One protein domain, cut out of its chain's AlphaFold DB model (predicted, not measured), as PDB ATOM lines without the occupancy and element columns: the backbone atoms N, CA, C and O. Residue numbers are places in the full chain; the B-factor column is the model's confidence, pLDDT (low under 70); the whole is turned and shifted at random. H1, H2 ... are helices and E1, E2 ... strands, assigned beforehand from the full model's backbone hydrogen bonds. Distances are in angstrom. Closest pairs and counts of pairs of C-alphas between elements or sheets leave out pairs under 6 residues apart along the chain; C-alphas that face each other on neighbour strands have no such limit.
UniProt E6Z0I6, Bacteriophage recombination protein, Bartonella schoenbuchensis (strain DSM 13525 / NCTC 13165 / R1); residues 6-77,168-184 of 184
ATOM      1  N   ILE A   6     -22.936 -17.984  -3.588       94.75
ATOM      2  CA  ILE A   6     -22.613 -17.905  -2.159       94.75
ATOM      3  C   ILE A   6     -21.355 -17.066  -1.918       94.75
ATOM      4  O   ILE A   6     -21.390 -16.162  -1.085       94.75
ATOM      5  N   ALA A   7     -20.285 -17.257  -2.698       94.81
ATOM      6  CA  ALA A   7     -19.112 -16.384  -2.649       94.81
ATOM      7  C   ALA A   7     -19.447 -14.902  -2.909       94.81
ATOM      8  O   ALA A   7     -18.903 -14.028  -2.234       94.81
ATOM      9  N   LYS A   8     -20.352 -14.589  -3.850       95.25
ATOM     10  CA  LYS A   8     -20.797 -13.201  -4.096       95.25
ATOM     11  C   LYS A   8     -21.523 -12.611  -2.885       95.25
ATOM     12  O   LYS A   8     -21.319 -11.440  -2.569       95.25
ATOM     13  N   VAL A   9     -22.357 -13.396  -2.203       95.94
ATOM     14  CA  VAL A   9     -23.052 -12.951  -0.985       95.94
ATOM     15  C   VAL A   9     -22.068 -12.794   0.178       95.94
ATOM     16  O   VAL A   9     -22.089 -11.763   0.846       95.94
ATOM     17  N   ALA A  10     -21.147 -13.741   0.369       96.50
ATOM     18  CA  ALA A  10     -20.106 -13.685   1.399       96.50
ATOM     19  C   ALA A  10     -19.245 -12.410   1.299       96.50
ATOM     20  O   ALA A  10     -18.952 -11.764   2.308       96.50
ATOM     21  N   GLN A  11     -18.928 -11.973   0.074       95.50
ATOM     22  CA  GLN A  11     -18.187 -10.732  -0.174       95.50
ATOM     23  C   GLN A  11     -18.902  -9.476   0.345       95.50
ATOM     24  O   GLN A  11     -18.223  -8.538   0.761       95.50
ATOM     25  N   LYS A  12     -20.244  -9.452   0.413       94.44
ATOM     26  CA  LYS A  12     -21.002  -8.334   1.017       94.44
ATOM     27  C   LYS A  12     -20.672  -8.145   2.504       94.44
ATOM     28  O   LYS A  12     -20.859  -7.056   3.041       94.44
ATOM     29  N   TYR A  13     -20.160  -9.194   3.147       94.19
ATOM     30  CA  TYR A  13     -19.769  -9.227   4.554       94.19
ATOM     31  C   TYR A  13     -18.250  -9.180   4.763       94.19
ATOM     32  O   TYR A  13     -17.800  -9.246   5.903       94.19
ATOM     33  N   ASN A  14     -17.460  -9.026   3.693       95.62
ATOM     34  CA  ASN A  14     -15.994  -9.115   3.712       95.62
ATOM     35  C   ASN A  14     -15.469 -10.462   4.245       95.62
ATOM     36  O   ASN A  14     -14.456 -10.499   4.939       95.62
ATOM     37  N   LEU A  15     -16.163 -11.557   3.924       96.12
ATOM     38  CA  LEU A  15     -15.787 -12.917   4.310       96.12
ATOM     39  C   LEU A  15     -15.494 -13.763   3.069       96.12
ATOM     40  O   LEU A  15     -16.075 -13.544   2.000       96.12
ATOM     41  N   SER A  16     -14.624 -14.762   3.217       96.50
ATOM     42  CA  SER A  16     -14.573 -15.871   2.264       96.50
ATOM     43  C   SER A  16     -15.853 -16.710   2.343       96.50
ATOM     44  O   SER A  16     -16.586 -16.672   3.331       96.50
ATOM     45  N   GLU A  17     -16.126 -17.498   1.301       95.31
ATOM     46  CA  GLU A  17     -17.281 -18.403   1.282       95.31
ATOM     47  C   GLU A  17     -17.260 -19.386   2.465       95.31
ATOM     48  O   GLU A  17     -18.284 -19.597   3.115       95.31
ATOM     49  N   GLN A  18     -16.079 -19.920   2.792       95.50
ATOM     50  CA  GLN A  18     -15.903 -20.835   3.915       95.50
ATOM     51  C   GLN A  18     -16.178 -20.147   5.259       95.50
ATOM     52  O   GLN A  18     -16.976 -20.653   6.046       95.50
ATOM     53  N   GLU A  19     -15.574 -18.983   5.515       96.56
ATOM     54  CA  GLU A  19     -15.795 -18.235   6.763       96.56
ATOM     55  C   GLU A  19     -17.263 -17.824   6.922       96.56
ATOM     56  O   GLU A  19     -17.821 -17.895   8.019       96.56
ATOM     57  N   PHE A  20     -17.906 -17.419   5.824       96.31
ATOM     58  CA  PHE A  20     -19.322 -17.078   5.815       96.31
ATOM     59  C   PHE A  20     -20.178 -18.284   6.200       96.31
ATOM     60  O   PHE A  20     -21.002 -18.184   7.109       96.31
ATOM     61  N   ARG A  21     -19.937 -19.442   5.579       95.19
ATOM     62  CA  ARG A  21     -20.634 -20.687   5.908       95.19
ATOM     63  C   ARG A  21     -20.451 -21.058   7.380       95.19
ATOM     64  O   ARG A  21     -21.438 -21.255   8.081       95.19
ATOM     65  N   GLU A  22     -19.221 -21.091   7.882       94.38
ATOM     66  CA  GLU A  22     -18.938 -21.421   9.288       94.38
ATOM     67  C   GLU A  22     -19.654 -20.470  10.265       94.38
ATOM     68  O   GLU A  22     -20.251 -20.909  11.256       94.38
ATOM     69  N   ALA A  23     -19.659 -19.169   9.968       94.25
ATOM     70  CA  ALA A  23     -20.339 -18.171  10.785       94.25
ATOM     71  C   ALA A  23     -21.864 -18.370  10.806       94.25
ATOM     72  O   ALA A  23     -22.491 -18.215  11.861       94.25
ATOM     73  N   LEU A  24     -22.459 -18.748   9.673       93.75
ATOM     74  CA  LEU A  24     -23.890 -19.024   9.562       93.75
ATOM     75  C   LEU A  24     -24.296 -20.282  10.330       93.75
ATOM     76  O   LEU A  24     -25.257 -20.227  11.097       93.75
ATOM     77  N   PHE A  25     -23.538 -21.375  10.215       92.06
ATOM     78  CA  PHE A  25     -23.807 -22.599  10.979       92.06
ATOM     79  C   PHE A  25     -23.714 -22.370  12.495       92.06
ATOM     80  O   PHE A  25     -24.503 -22.893  13.278       92.06
ATOM     81  N   LYS A  26     -22.808 -21.492  12.934       88.12
ATOM     82  CA  LYS A  26     -22.719 -21.094  14.345       88.12
ATOM     83  C   LYS A  26     -23.862 -20.177  14.800       88.12
ATOM     84  O   LYS A  26     -24.165 -20.112  15.993       88.12
ATOM     85  N   THR A  27     -24.445 -19.401  13.889       85.00
ATOM     86  CA  THR A  27     -25.346 -18.296  14.254       85.00
ATOM     87  C   THR A  27     -26.814 -18.625  14.049       85.00
ATOM     88  O   THR A  27     -27.608 -18.306  14.936       85.00
ATOM     89  N   CYS A  28     -27.164 -19.201  12.899       84.19
ATOM     90  CA  CYS A  28     -28.540 -19.294  12.422       84.19
ATOM     91  C   CYS A  28     -28.918 -20.618  11.731       84.19
ATOM     92  O   CYS A  28     -30.065 -20.751  11.312       84.19
ATOM     93  N   ILE A  29     -27.983 -21.570  11.605       84.62
ATOM     94  CA  ILE A  29     -28.196 -22.913  11.035       84.62
ATOM     95  C   ILE A  29     -27.517 -23.943  11.955       84.62
ATOM     96  O   ILE A  29     -26.409 -24.398  11.696       84.62
ATOM     97  N   ASN A  30     -28.148 -24.289  13.078       81.38
ATOM     98  CA  ASN A  30     -27.564 -25.166  14.105       81.38
ATOM     99  C   ASN A  30     -27.775 -26.676  13.845       81.38
ATOM    100  O   ASN A  30     -27.726 -27.476  14.776       81.38
ATOM    101  N   PHE A  31     -28.018 -27.072  12.596       86.12
ATOM    102  CA  PHE A  31     -28.320 -28.446  12.193       86.12
ATOM    103  C   PHE A  31     -27.734 -28.749  10.812       86.12
ATOM    104  O   PHE A  31     -27.340 -27.848  10.072       86.12
ATOM    105  N   ASN A  32     -27.672 -30.033  10.458       87.38
ATOM    106  CA  ASN A  32     -27.217 -30.444   9.136       87.38
ATOM    107  C   ASN A  32     -28.286 -30.132   8.085       87.38
ATOM    108  O   ASN A  32     -29.436 -30.541   8.230       87.38
ATOM    109  N   ILE A  33     -27.872 -29.472   7.008       91.88
ATOM    110  CA  ILE A  33     -28.708 -29.142   5.851       91.88
ATOM    111  C   ILE A  33     -28.034 -29.606   4.568       91.88
ATOM    112  O   ILE A  33     -26.810 -29.759   4.528       91.88
ATOM    113  N   SER A  34     -28.832 -29.846   3.529       93.12
ATOM    114  CA  SER A  34     -28.301 -30.123   2.196       93.12
ATOM    115  C   SER A  34     -27.650 -28.868   1.596       93.12
ATOM    116  O   SER A  34     -27.924 -27.749   2.030       93.12
ATOM    117  N   GLU A  35     -26.781 -29.044   0.595       93.06
ATOM    118  CA  GLU A  35     -26.226 -27.901  -0.147       93.06
ATOM    119  C   GLU A  35     -27.330 -27.099  -0.851       93.06
ATOM    120  O   GLU A  35     -27.296 -25.876  -0.820       93.06
ATOM    121  N   GLU A  36     -28.345 -27.776  -1.397       92.56
ATOM    122  CA  GLU A  36     -29.498 -27.143  -2.051       92.56
ATOM    123  C   GLU A  36     -30.303 -26.283  -1.064       92.56
ATOM    124  O   GLU A  36     -30.540 -25.107  -1.325       92.56
ATOM    125  N   ASP A  37     -30.623 -26.810   0.126       92.81
ATOM    126  CA  ASP A  37     -31.312 -26.042   1.175       92.81
ATOM    127  C   ASP A  37     -30.472 -24.846   1.662       92.81
ATOM    128  O   ASP A  37     -31.016 -23.786   1.980       92.81
ATOM    129  N   PHE A  38     -29.144 -25.000   1.751       94.69
ATOM    130  CA  PHE A  38     -28.255 -23.896   2.116       94.69
ATOM    131  C   PHE A  38     -28.269 -22.803   1.050       94.69
ATOM    132  O   PHE A  38     -28.402 -21.625   1.383       94.69
ATOM    133  N   GLU A  39     -28.161 -23.173  -0.225       93.88
ATOM    134  CA  GLU A  39     -28.222 -22.222  -1.332       93.88
ATOM    135  C   GLU A  39     -29.569 -21.494  -1.381       93.88
ATOM    136  O   GLU A  39     -29.581 -20.261  -1.455       93.88
ATOM    137  N   ASP A  40     -30.683 -22.215  -1.228       91.44
ATOM    138  CA  ASP A  40     -32.035 -21.651  -1.163       91.44
ATOM    139  C   ASP A  40     -32.198 -20.677   0.011       91.44
ATOM    140  O   ASP A  40     -32.753 -19.583  -0.145       91.44
ATOM    141  N   PHE A  41     -31.670 -21.027   1.190       93.25
ATOM    142  CA  PHE A  41     -31.686 -20.144   2.356       93.25
ATOM    143  C   PHE A  41     -30.976 -18.820   2.075       93.25
ATOM    144  O   PHE A  41     -31.512 -17.748   2.370       93.25
ATOM    145  N   ILE A  42     -29.769 -18.885   1.506       95.38
ATOM    146  CA  ILE A  42     -28.970 -17.695   1.203       95.38
ATOM    147  C   ILE A  42     -29.601 -16.886   0.076       95.38
ATOM    148  O   ILE A  42     -29.612 -15.658   0.155       95.38
ATOM    149  N   TYR A  43     -30.176 -17.548  -0.926       92.69
ATOM    150  CA  TYR A  43     -30.907 -16.894  -2.005       92.69
ATOM    151  C   TYR A  43     -32.081 -16.074  -1.467       92.69
ATOM    152  O   TYR A  43     -32.224 -14.897  -1.803       92.69
ATOM    153  N   LEU A  44     -32.879 -16.657  -0.570       90.31
ATOM    154  CA  LEU A  44     -33.999 -15.962   0.057       90.31
ATOM    155  C   LEU A  44     -33.521 -14.842   0.984       90.31
ATOM    156  O   LEU A  44     -33.993 -13.713   0.862       90.31
ATOM    157  N   ALA A  45     -32.562 -15.109   1.874       92.75
ATOM    158  CA  ALA A  45     -32.032 -14.087   2.774       92.75
ATOM    159  C   ALA A  45     -31.515 -12.864   1.997       92.75
ATOM    160  O   ALA A  45     -31.889 -11.732   2.307       92.75
ATOM    161  N   ASP A  46     -30.725 -13.092   0.944       93.62
ATOM    162  CA  ASP A  46     -30.185 -12.026   0.104       93.62
ATOM    163  C   ASP A  46     -31.277 -11.288  -0.681       93.62
ATOM    164  O   ASP A  46     -31.286 -10.055  -0.712       93.62
ATOM    165  N   GLY A  47     -32.233 -12.025  -1.258       90.44
ATOM    166  CA  GLY A  47     -33.341 -11.470  -2.039       90.44
ATOM    167  C   GLY A  47     -34.239 -10.521  -1.242       90.44
ATOM    168  O   GLY A  47     -34.695  -9.510  -1.776       90.44
ATOM    169  N   TYR A  48     -34.432 -10.791   0.051       88.81
ATOM    170  CA  TYR A  48     -35.174  -9.913   0.965       88.81
ATOM    171  C   TYR A  48     -34.284  -8.906   1.713       88.81
ATOM    172  O   TYR A  48     -34.771  -8.139   2.548       88.81
ATOM    173  N   GLY A  49     -32.979  -8.879   1.425       91.62
ATOM    174  CA  GLY A  49     -32.020  -7.985   2.073       91.62
ATOM    175  C   GLY A  49     -31.840  -8.258   3.569       91.62
ATOM    176  O   GLY A  49     -31.473  -7.352   4.324       91.62
ATOM    177  N   LEU A  50     -32.110  -9.484   4.013       92.62
ATOM    178  CA  LEU A  50     -31.947  -9.929   5.391       92.62
ATOM    179  C   LEU A  50     -30.528 -10.456   5.610       92.62
ATOM    180  O   LEU A  50     -29.955 -11.144   4.773       92.62
ATOM    181  N   ASN A  51     -29.959 -10.126   6.763       93.44
ATOM    182  CA  ASN A  51     -28.639 -10.568   7.179       93.44
ATOM    183  C   ASN A  51     -28.769 -11.673   8.242       93.44
ATOM    184  O   ASN A  51     -29.082 -11.372   9.403       93.44
ATOM    185  N   PRO A  52     -28.475 -12.941   7.902       92.69
ATOM    186  CA  PRO A  52     -28.562 -14.027   8.870       92.69
ATOM    187  C   PRO A  52     -27.512 -13.922   9.991       92.69
ATOM    188  O   PRO A  52     -27.781 -14.320  11.123       92.69
ATOM    189  N   LEU A  53     -26.351 -13.297   9.742       93.06
ATOM    190  CA  LEU A  53     -25.329 -13.056  10.775       93.06
ATOM    191  C   LEU A  53     -25.818 -12.076  11.856       93.06
ATOM    192  O   LEU A  53     -25.409 -12.167  13.012       93.06
ATOM    193  N   ASN A  54     -26.744 -11.181  11.500       91.62
ATOM    194  CA  ASN A  54     -27.420 -10.285  12.438       91.62
ATOM    195  C   ASN A  54     -28.650 -10.925  13.099       91.62
ATOM    196  O   ASN A  54     -29.364 -10.233  13.828       91.62
ATOM    197  N   LYS A  55     -28.917 -12.217  12.855       89.44
ATOM    198  CA  LYS A  55     -30.129 -12.916  13.313       89.44
ATOM    199  C   LYS A  55     -31.420 -12.251  12.827       89.44
ATOM    200  O   LYS A  55     -32.410 -12.158  13.550       89.44
ATOM    201  N   GLU A  56     -31.412 -11.731  11.606       90.75
ATOM    202  CA  GLU A  56     -32.622 -11.180  10.988       90.75
ATOM    203  C   GLU A  56     -33.503 -12.294  10.394       90.75
ATOM    204  O   GLU A  56     -34.709 -12.117  10.233       90.75
ATOM    205  N   ILE A  57     -32.905 -13.455  10.120       90.31
ATOM    206  CA  ILE A  57     -33.538 -14.643   9.554       90.31
ATOM    207  C   ILE A  57     -32.821 -15.904  10.060       90.31
ATOM    208  O   ILE A  57     -31.596 -15.906  10.204       90.31
ATOM    209  N   TYR A  58     -33.585 -16.961  10.320       89.44
ATOM    210  CA  TYR A  58     -33.110 -18.284  10.712       89.44
ATOM    211  C   TYR A  58     -33.535 -19.338   9.697       89.44
ATOM    212  O   TYR A  58     -34.595 -19.216   9.080       89.44
ATOM    213  N   ALA A  59     -32.723 -20.384   9.551       89.88
ATOM    214  CA  ALA A  59     -33.181 -21.621   8.943       89.88
ATOM    215  C   ALA A  59     -33.755 -22.496  10.055       89.88
ATOM    216  O   ALA A  59     -33.146 -22.646  11.110       89.88
ATOM    217  N   VAL A  60     -34.924 -23.070   9.813       85.94
ATOM    218  CA  VAL A  60     -35.576 -24.007  10.721       85.94
ATOM    219  C   VAL A  60     -35.728 -25.334   9.979       85.94
ATOM    220  O   VAL A  60     -36.161 -25.315   8.824       85.94
ATOM    221  N   PRO A  61     -35.353 -26.481  10.572       84.31
ATOM    222  CA  PRO A  61     -35.504 -27.768   9.916       84.31
ATOM    223  C   PRO A  61     -36.981 -28.100   9.754       84.31
ATOM    224  O   PRO A  61     -37.796 -27.819  10.631       84.31
ATOM    225  N   LYS A  62     -37.299 -28.742   8.635       81.94
ATOM    226  CA  LYS A  62     -38.613 -29.310   8.354       81.94
ATOM    227  C   LYS A  62     -38.454 -30.755   7.910       81.94
ATOM    228  O   LYS A  62     -37.363 -31.150   7.495       81.94
ATOM    229  N   LYS A  63     -39.533 -31.543   7.912       77.88
ATOM    230  CA  LYS A  63     -39.478 -32.973   7.529       77.88
ATOM    231  C   LYS A  63     -38.682 -33.254   6.240       77.88
ATOM    232  O   LYS A  63     -37.989 -34.263   6.179       77.88
ATOM    233  N   ASN A  64     -38.771 -32.373   5.240       82.12
ATOM    234  CA  ASN A  64     -38.039 -32.465   3.971       82.12
ATOM    235  C   ASN A  64     -37.429 -31.107   3.575       82.12
ATOM    236  O   ASN A  64     -37.940 -30.448   2.666       82.12
ATOM    237  N   GLY A  65     -36.389 -30.667   4.282       85.19
ATOM    238  CA  GLY A  65     -35.617 -29.459   3.959       85.19
ATOM    239  C   GLY A  65     -35.716 -28.404   5.052       85.19
ATOM    240  O   GLY A  65     -35.758 -28.737   6.237       85.19
ATOM    241  N   ILE A  66     -35.798 -27.133   4.664       87.56
ATOM    242  CA  ILE A  66     -35.876 -26.020   5.620       87.56
ATOM    243  C   ILE A  66     -37.113 -25.133   5.446       87.56
ATOM    244  O   ILE A  66     -37.765 -25.106   4.393       87.56
ATOM    245  N   ILE A  67     -37.417 -24.389   6.508       85.00
ATOM    246  CA  ILE A  67     -38.303 -23.229   6.522       85.00
ATOM    247  C   ILE A  67     -37.459 -22.006   6.911       85.00
ATOM    248  O   ILE A  67     -36.885 -21.983   8.001       85.00
ATOM    249  N   PRO A  68     -37.366 -20.979   6.056       86.88
ATOM    250  CA  PRO A  68     -36.762 -19.712   6.430       86.88
ATOM    251  C   PRO A  68     -37.740 -18.899   7.287       86.88
ATOM    252  O   PRO A  68     -38.894 -18.680   6.908       86.88
ATOM    253  N   VAL A  69     -37.264 -18.431   8.436       86.50
ATOM    254  CA  VAL A  69     -38.065 -17.721   9.435       86.50
ATOM    255  C   VAL A  69     -37.441 -16.364   9.721       86.50
ATOM    256  O   VAL A  69     -36.308 -16.282  10.193       86.50
ATOM    257  N   ALA A  70     -38.173 -15.285   9.451       86.25
ATOM    258  CA  ALA A  70     -37.721 -13.935   9.769       86.25
ATOM    259  C   ALA A  70     -37.998 -13.602  11.242       86.25
ATOM    260  O   ALA A  70     -39.109 -13.791  11.741       86.25
ATOM    261  N   THR A  71     -37.005 -13.038  11.927       85.00
ATOM    262  CA  THR A  71     -37.173 -12.580  13.313       85.00
ATOM    263  C   THR A  71     -37.921 -11.254  13.363       85.00
ATOM    264  O   THR A  71     -38.070 -10.564  12.351       85.00
ATOM    265  N   ALA A  72     -38.327 -10.815  14.557       81.81
ATOM    266  CA  ALA A  72     -38.885  -9.472  14.737       81.81
ATOM    267  C   ALA A  72     -37.968  -8.366  14.163       81.81
ATOM    268  O   ALA A  72     -38.457  -7.383  13.605       81.81
ATOM    269  N   ALA A  73     -36.642  -8.536  14.250       84.81
ATOM    270  CA  ALA A  73     -35.682  -7.610  13.654       84.81
ATOM    271  C   ALA A  73     -35.715  -7.650  12.116       84.81
ATOM    272  O   ALA A  73     -35.733  -6.590  11.486       84.81
ATOM    273  N   GLY A  74     -35.787  -8.845  11.518       89.31
ATOM    274  CA  GLY A  74     -35.931  -9.014  10.070       89.31
ATOM    275  C   GLY A  74     -37.212  -8.382   9.529       89.31
ATOM    276  O   GLY A  74     -37.160  -7.586   8.593       89.31
ATOM    277  N   TRP A  75     -38.347  -8.624  10.187       88.12
ATOM    278  CA  TRP A  75     -39.627  -7.994   9.845       88.12
ATOM    279  C   TRP A  75     -39.548  -6.468   9.860       88.12
ATOM    280  O   TRP A  75     -39.924  -5.811   8.888       88.12
ATOM    281  N   ILE A  76     -39.004  -5.886  10.932       88.25
ATOM    282  CA  ILE A  76     -38.832  -4.431  11.034       88.25
ATOM    283  C   ILE A  76     -37.941  -3.906   9.901       88.25
ATOM    284  O   ILE A  76     -38.234  -2.846   9.344       88.25
ATOM    285  N   LYS A  77     -36.870  -4.623   9.550       91.00
ATOM    286  CA  LYS A  77     -35.970  -4.229   8.464       91.00
ATOM    287  C   LYS A  77     -36.678  -4.239   7.112       91.00
ATOM    288  O   LYS A  77     -36.568  -3.247   6.392       91.00
ATOM    289  N   TYR A 168     -46.220 -23.658  15.033       51.22
ATOM    290  CA  TYR A 168     -47.547 -24.252  14.865       51.22
ATOM    291  C   TYR A 168     -47.633 -25.344  13.806       51.22
ATOM    292  O   TYR A 168     -48.534 -26.179  13.874       51.22
ATOM    293  N   LYS A 169     -46.773 -25.302  12.786       53.78
ATOM    294  CA  LYS A 169     -46.942 -26.146  11.595       53.78
ATOM    295  C   LYS A 169     -46.088 -27.408  11.594       53.78
ATOM    296  O   LYS A 169     -46.427 -28.320  10.846       53.78
ATOM    297  N   GLU A 170     -45.067 -27.511  12.443       54.41
ATOM    298  CA  GLU A 170     -44.305 -28.752  12.613       54.41
ATOM    299  C   GLU A 170     -43.992 -29.040  14.094       54.41
ATOM    300  O   GLU A 170     -43.255 -28.306  14.754       54.41
ATOM    301  N   GLU A 171     -44.545 -30.148  14.609       45.16
ATOM    302  CA  GLU A 171     -44.228 -30.715  15.929       45.16
ATOM    303  C   GLU A 171     -42.727 -31.067  15.985       45.16
ATOM    304  O   GLU A 171     -42.294 -32.086  15.451       45.16
ATOM    305  N   GLY A 172     -41.916 -30.187  16.580       49.84
ATOM    306  CA  GLY A 172     -40.453 -30.322  16.686       49.84
ATOM    307  C   GLY A 172     -39.682 -29.040  16.356       49.84
ATOM    308  O   GLY A 172     -38.557 -28.858  16.818       49.84
ATOM    309  N   VAL A 173     -40.305 -28.101  15.636       52.16
ATOM    310  CA  VAL A 173     -39.752 -26.754  15.406       52.16
ATOM    311  C   VAL A 173     -39.719 -25.939  16.699       52.16
ATOM    312  O   VAL A 173     -38.837 -25.104  16.901       52.16
ATOM    313  N   ALA A 174     -40.656 -26.226  17.603       49.38
ATOM    314  CA  ALA A 174     -40.840 -25.467  18.822       49.38
ATOM    315  C   ALA A 174     -39.669 -25.541  19.805       49.38
ATOM    316  O   ALA A 174     -39.205 -24.512  20.300       49.38
ATOM    317  N   ASP A 175     -39.167 -26.748  20.037       49.50
ATOM    318  CA  ASP A 175     -38.058 -26.979  20.957       49.50
ATOM    319  C   ASP A 175     -36.751 -26.401  20.397       49.50
ATOM    320  O   ASP A 175     -35.972 -25.794  21.130       49.50
ATOM    321  N   LEU A 176     -36.550 -26.481  19.076       52.75
ATOM    322  CA  LEU A 176     -35.341 -25.975  18.429       52.75
ATOM    323  C   LEU A 176     -35.284 -24.445  18.400       52.75
ATOM    324  O   LEU A 176     -34.236 -23.864  18.676       52.75
ATOM    325  N   ILE A 177     -36.396 -23.772  18.086       54.16
ATOM    326  CA  ILE A 177     -36.437 -22.308  18.148       54.16
ATOM    327  C   ILE A 177     -36.253 -21.848  19.601       54.16
ATOM    328  O   ILE A 177     -35.490 -20.916  19.849       54.16
ATOM    329  N   HIS A 178     -36.871 -22.523  20.579       51.31
ATOM    330  CA  HIS A 178     -36.645 -22.222  21.991       51.31
ATOM    331  C   HIS A 178     -35.165 -22.391  22.380       51.31
ATOM    332  O   HIS A 178     -34.620 -21.532  23.062       51.31
ATOM    333  N   GLU A 179     -34.465 -23.428  21.915       50.25
ATOM    334  CA  GLU A 179     -33.013 -23.560  22.119       50.25
ATOM    335  C   GLU A 179     -32.212 -22.435  21.438       50.25
ATOM    336  O   GLU A 179     -31.310 -21.862  22.052       50.25
ATOM    337  N   ILE A 180     -32.555 -22.056  20.202       51.94
ATOM    338  CA  ILE A 180     -31.881 -20.975  19.456       51.94
ATOM    339  C   ILE A 180     -32.066 -19.611  20.141       51.94
ATOM    340  O   ILE A 180     -31.123 -18.808  20.188       51.94
ATOM    341  N   ILE A 181     -33.263 -19.337  20.669       51.81
ATOM    342  CA  ILE A 181     -33.600 -18.083  21.354       51.81
ATOM    343  C   ILE A 181     -33.045 -18.070  22.785       51.81
ATOM    344  O   ILE A 181     -32.466 -17.065  23.197       51.81
ATOM    345  N   CYS A 182     -33.230 -19.150  23.552       37.88
ATOM    346  CA  CYS A 182     -33.004 -19.177  25.002       37.88
ATOM    347  C   CYS A 182     -31.599 -19.632  25.424       37.88
ATOM    348  O   CYS A 182     -31.257 -19.486  26.597       37.88
ATOM    349  N   HIS A 183     -30.763 -20.164  24.526       39.09
ATOM    350  CA  HIS A 183     -29.348 -20.455  24.818       39.09
ATOM    351  C   HIS A 183     -28.381 -19.344  24.375       39.09
ATOM    352  O   HIS A 183     -27.230 -19.608  24.017       39.09
ATOM    353  N   LYS A 184     -28.818 -18.080  24.461       39.00
ATOM    354  CA  LYS A 184     -27.938 -16.902  24.427       39.00
ATOM    355  C   LYS A 184     -28.189 -15.961  25.595       39.00
ATOM    356  O   LYS A 184     -29.369 -15.658  25.863       39.00
TER     357      LYS A 184
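Overview. This is residues 6 to 77 and 168 to 184 of the 184 residues of the protein "Bacteriophage recombination protein" of Bartonella schoenbuchensis (strain DSM 13525 / NCTC 13165 / R1) (UniProt E6Z0I6). A two-stranded hairpin, E1 and E2, lies near the middle of this domain, with the helix H3 packed on it through residues 36 to 45. H1 packs on H3 and makes a right-angled corner with H2, while H4 sits at the end of the hairpin where E1 begins and E2 ends, and H5 packs on E1. The printed part has 89 residues, with five named helices and two named strands in the order H1, H2, H3, E1, E2, H4, H5. The sheet, in the order E1, E2, is antiparallel, and the class is mixed, helices and strands. The whole is compact, with a radius of gyration of the C-alphas of 12.6 A and spans of 36 by 29 by 23 A.

Arrangement. E1, residues 57 to 62, and E2, residues 65 to 70, form an antiparallel hairpin, with 149 degrees between their directions. N 58 and O 69 are 2.8 A apart and N 67 and O 60 2.8 A, both within hydrogen-bond range. H3, residues 35 to 47, comes nearest to E2 at the C-alphas of Asp 37 and Gly 65, 6.2 A apart. Its closest C-alphas to E1 are those of Phe 41 and Ala 59, at 6.9 A. H1, residues 6 to 11, touches H3 at a steep tilt of 45 degrees, the same way, with the C-alphas of Ile 6 and Glu 39 closest at 7.1 A. H2, residues 17 to 27, touches H1 and stands about perpendicular to it, at 90 degrees; their closest C-alphas, those of Ala 7 and Glu 17, are 4.8 A apart. H2 is apart from H3 and from both strands. H5, residues 173 to 182, has its closest C-alphas to E1 at Val 173 and Val 60, 6.9 A apart, and is apart from E2. H4, residues 72 to 77, comes nearest to E1 at the C-alphas of Gly 74 and Ile 57, 6.1 A apart. In H1, H2, H3, H4 and H5 every O i to N i+4 pair is within hydrogen-bond range.

Along the chain. E1 is 15.6 A long and begins at C-alpha 57, (-33.538, -14.643, 9.554). E2 measures 16.7 A. H3 is 18.0 A long, H2 15.3 A, H5 14.0 A, and H1 and H4 8.7 A each. H1 begins at C-alpha 6, (-22.613, -17.905, -2.159), and H5 ends at C-alpha 182, (-33.004, -19.177, 25.002).

Size, cuts and confidence. The two C-alphas farthest apart, those of Asn 14 and Glu 171, are 37.6 A apart. Residues 78 to 167 are not printed, and C-alphas 77 and 168 are 24.0 A apart across this cut. Of the links that are printed whole, none is long. The mean pLDDT of the printed part is 82.7; residues 168 to 184 are under 70, and H5 has a mean of 50.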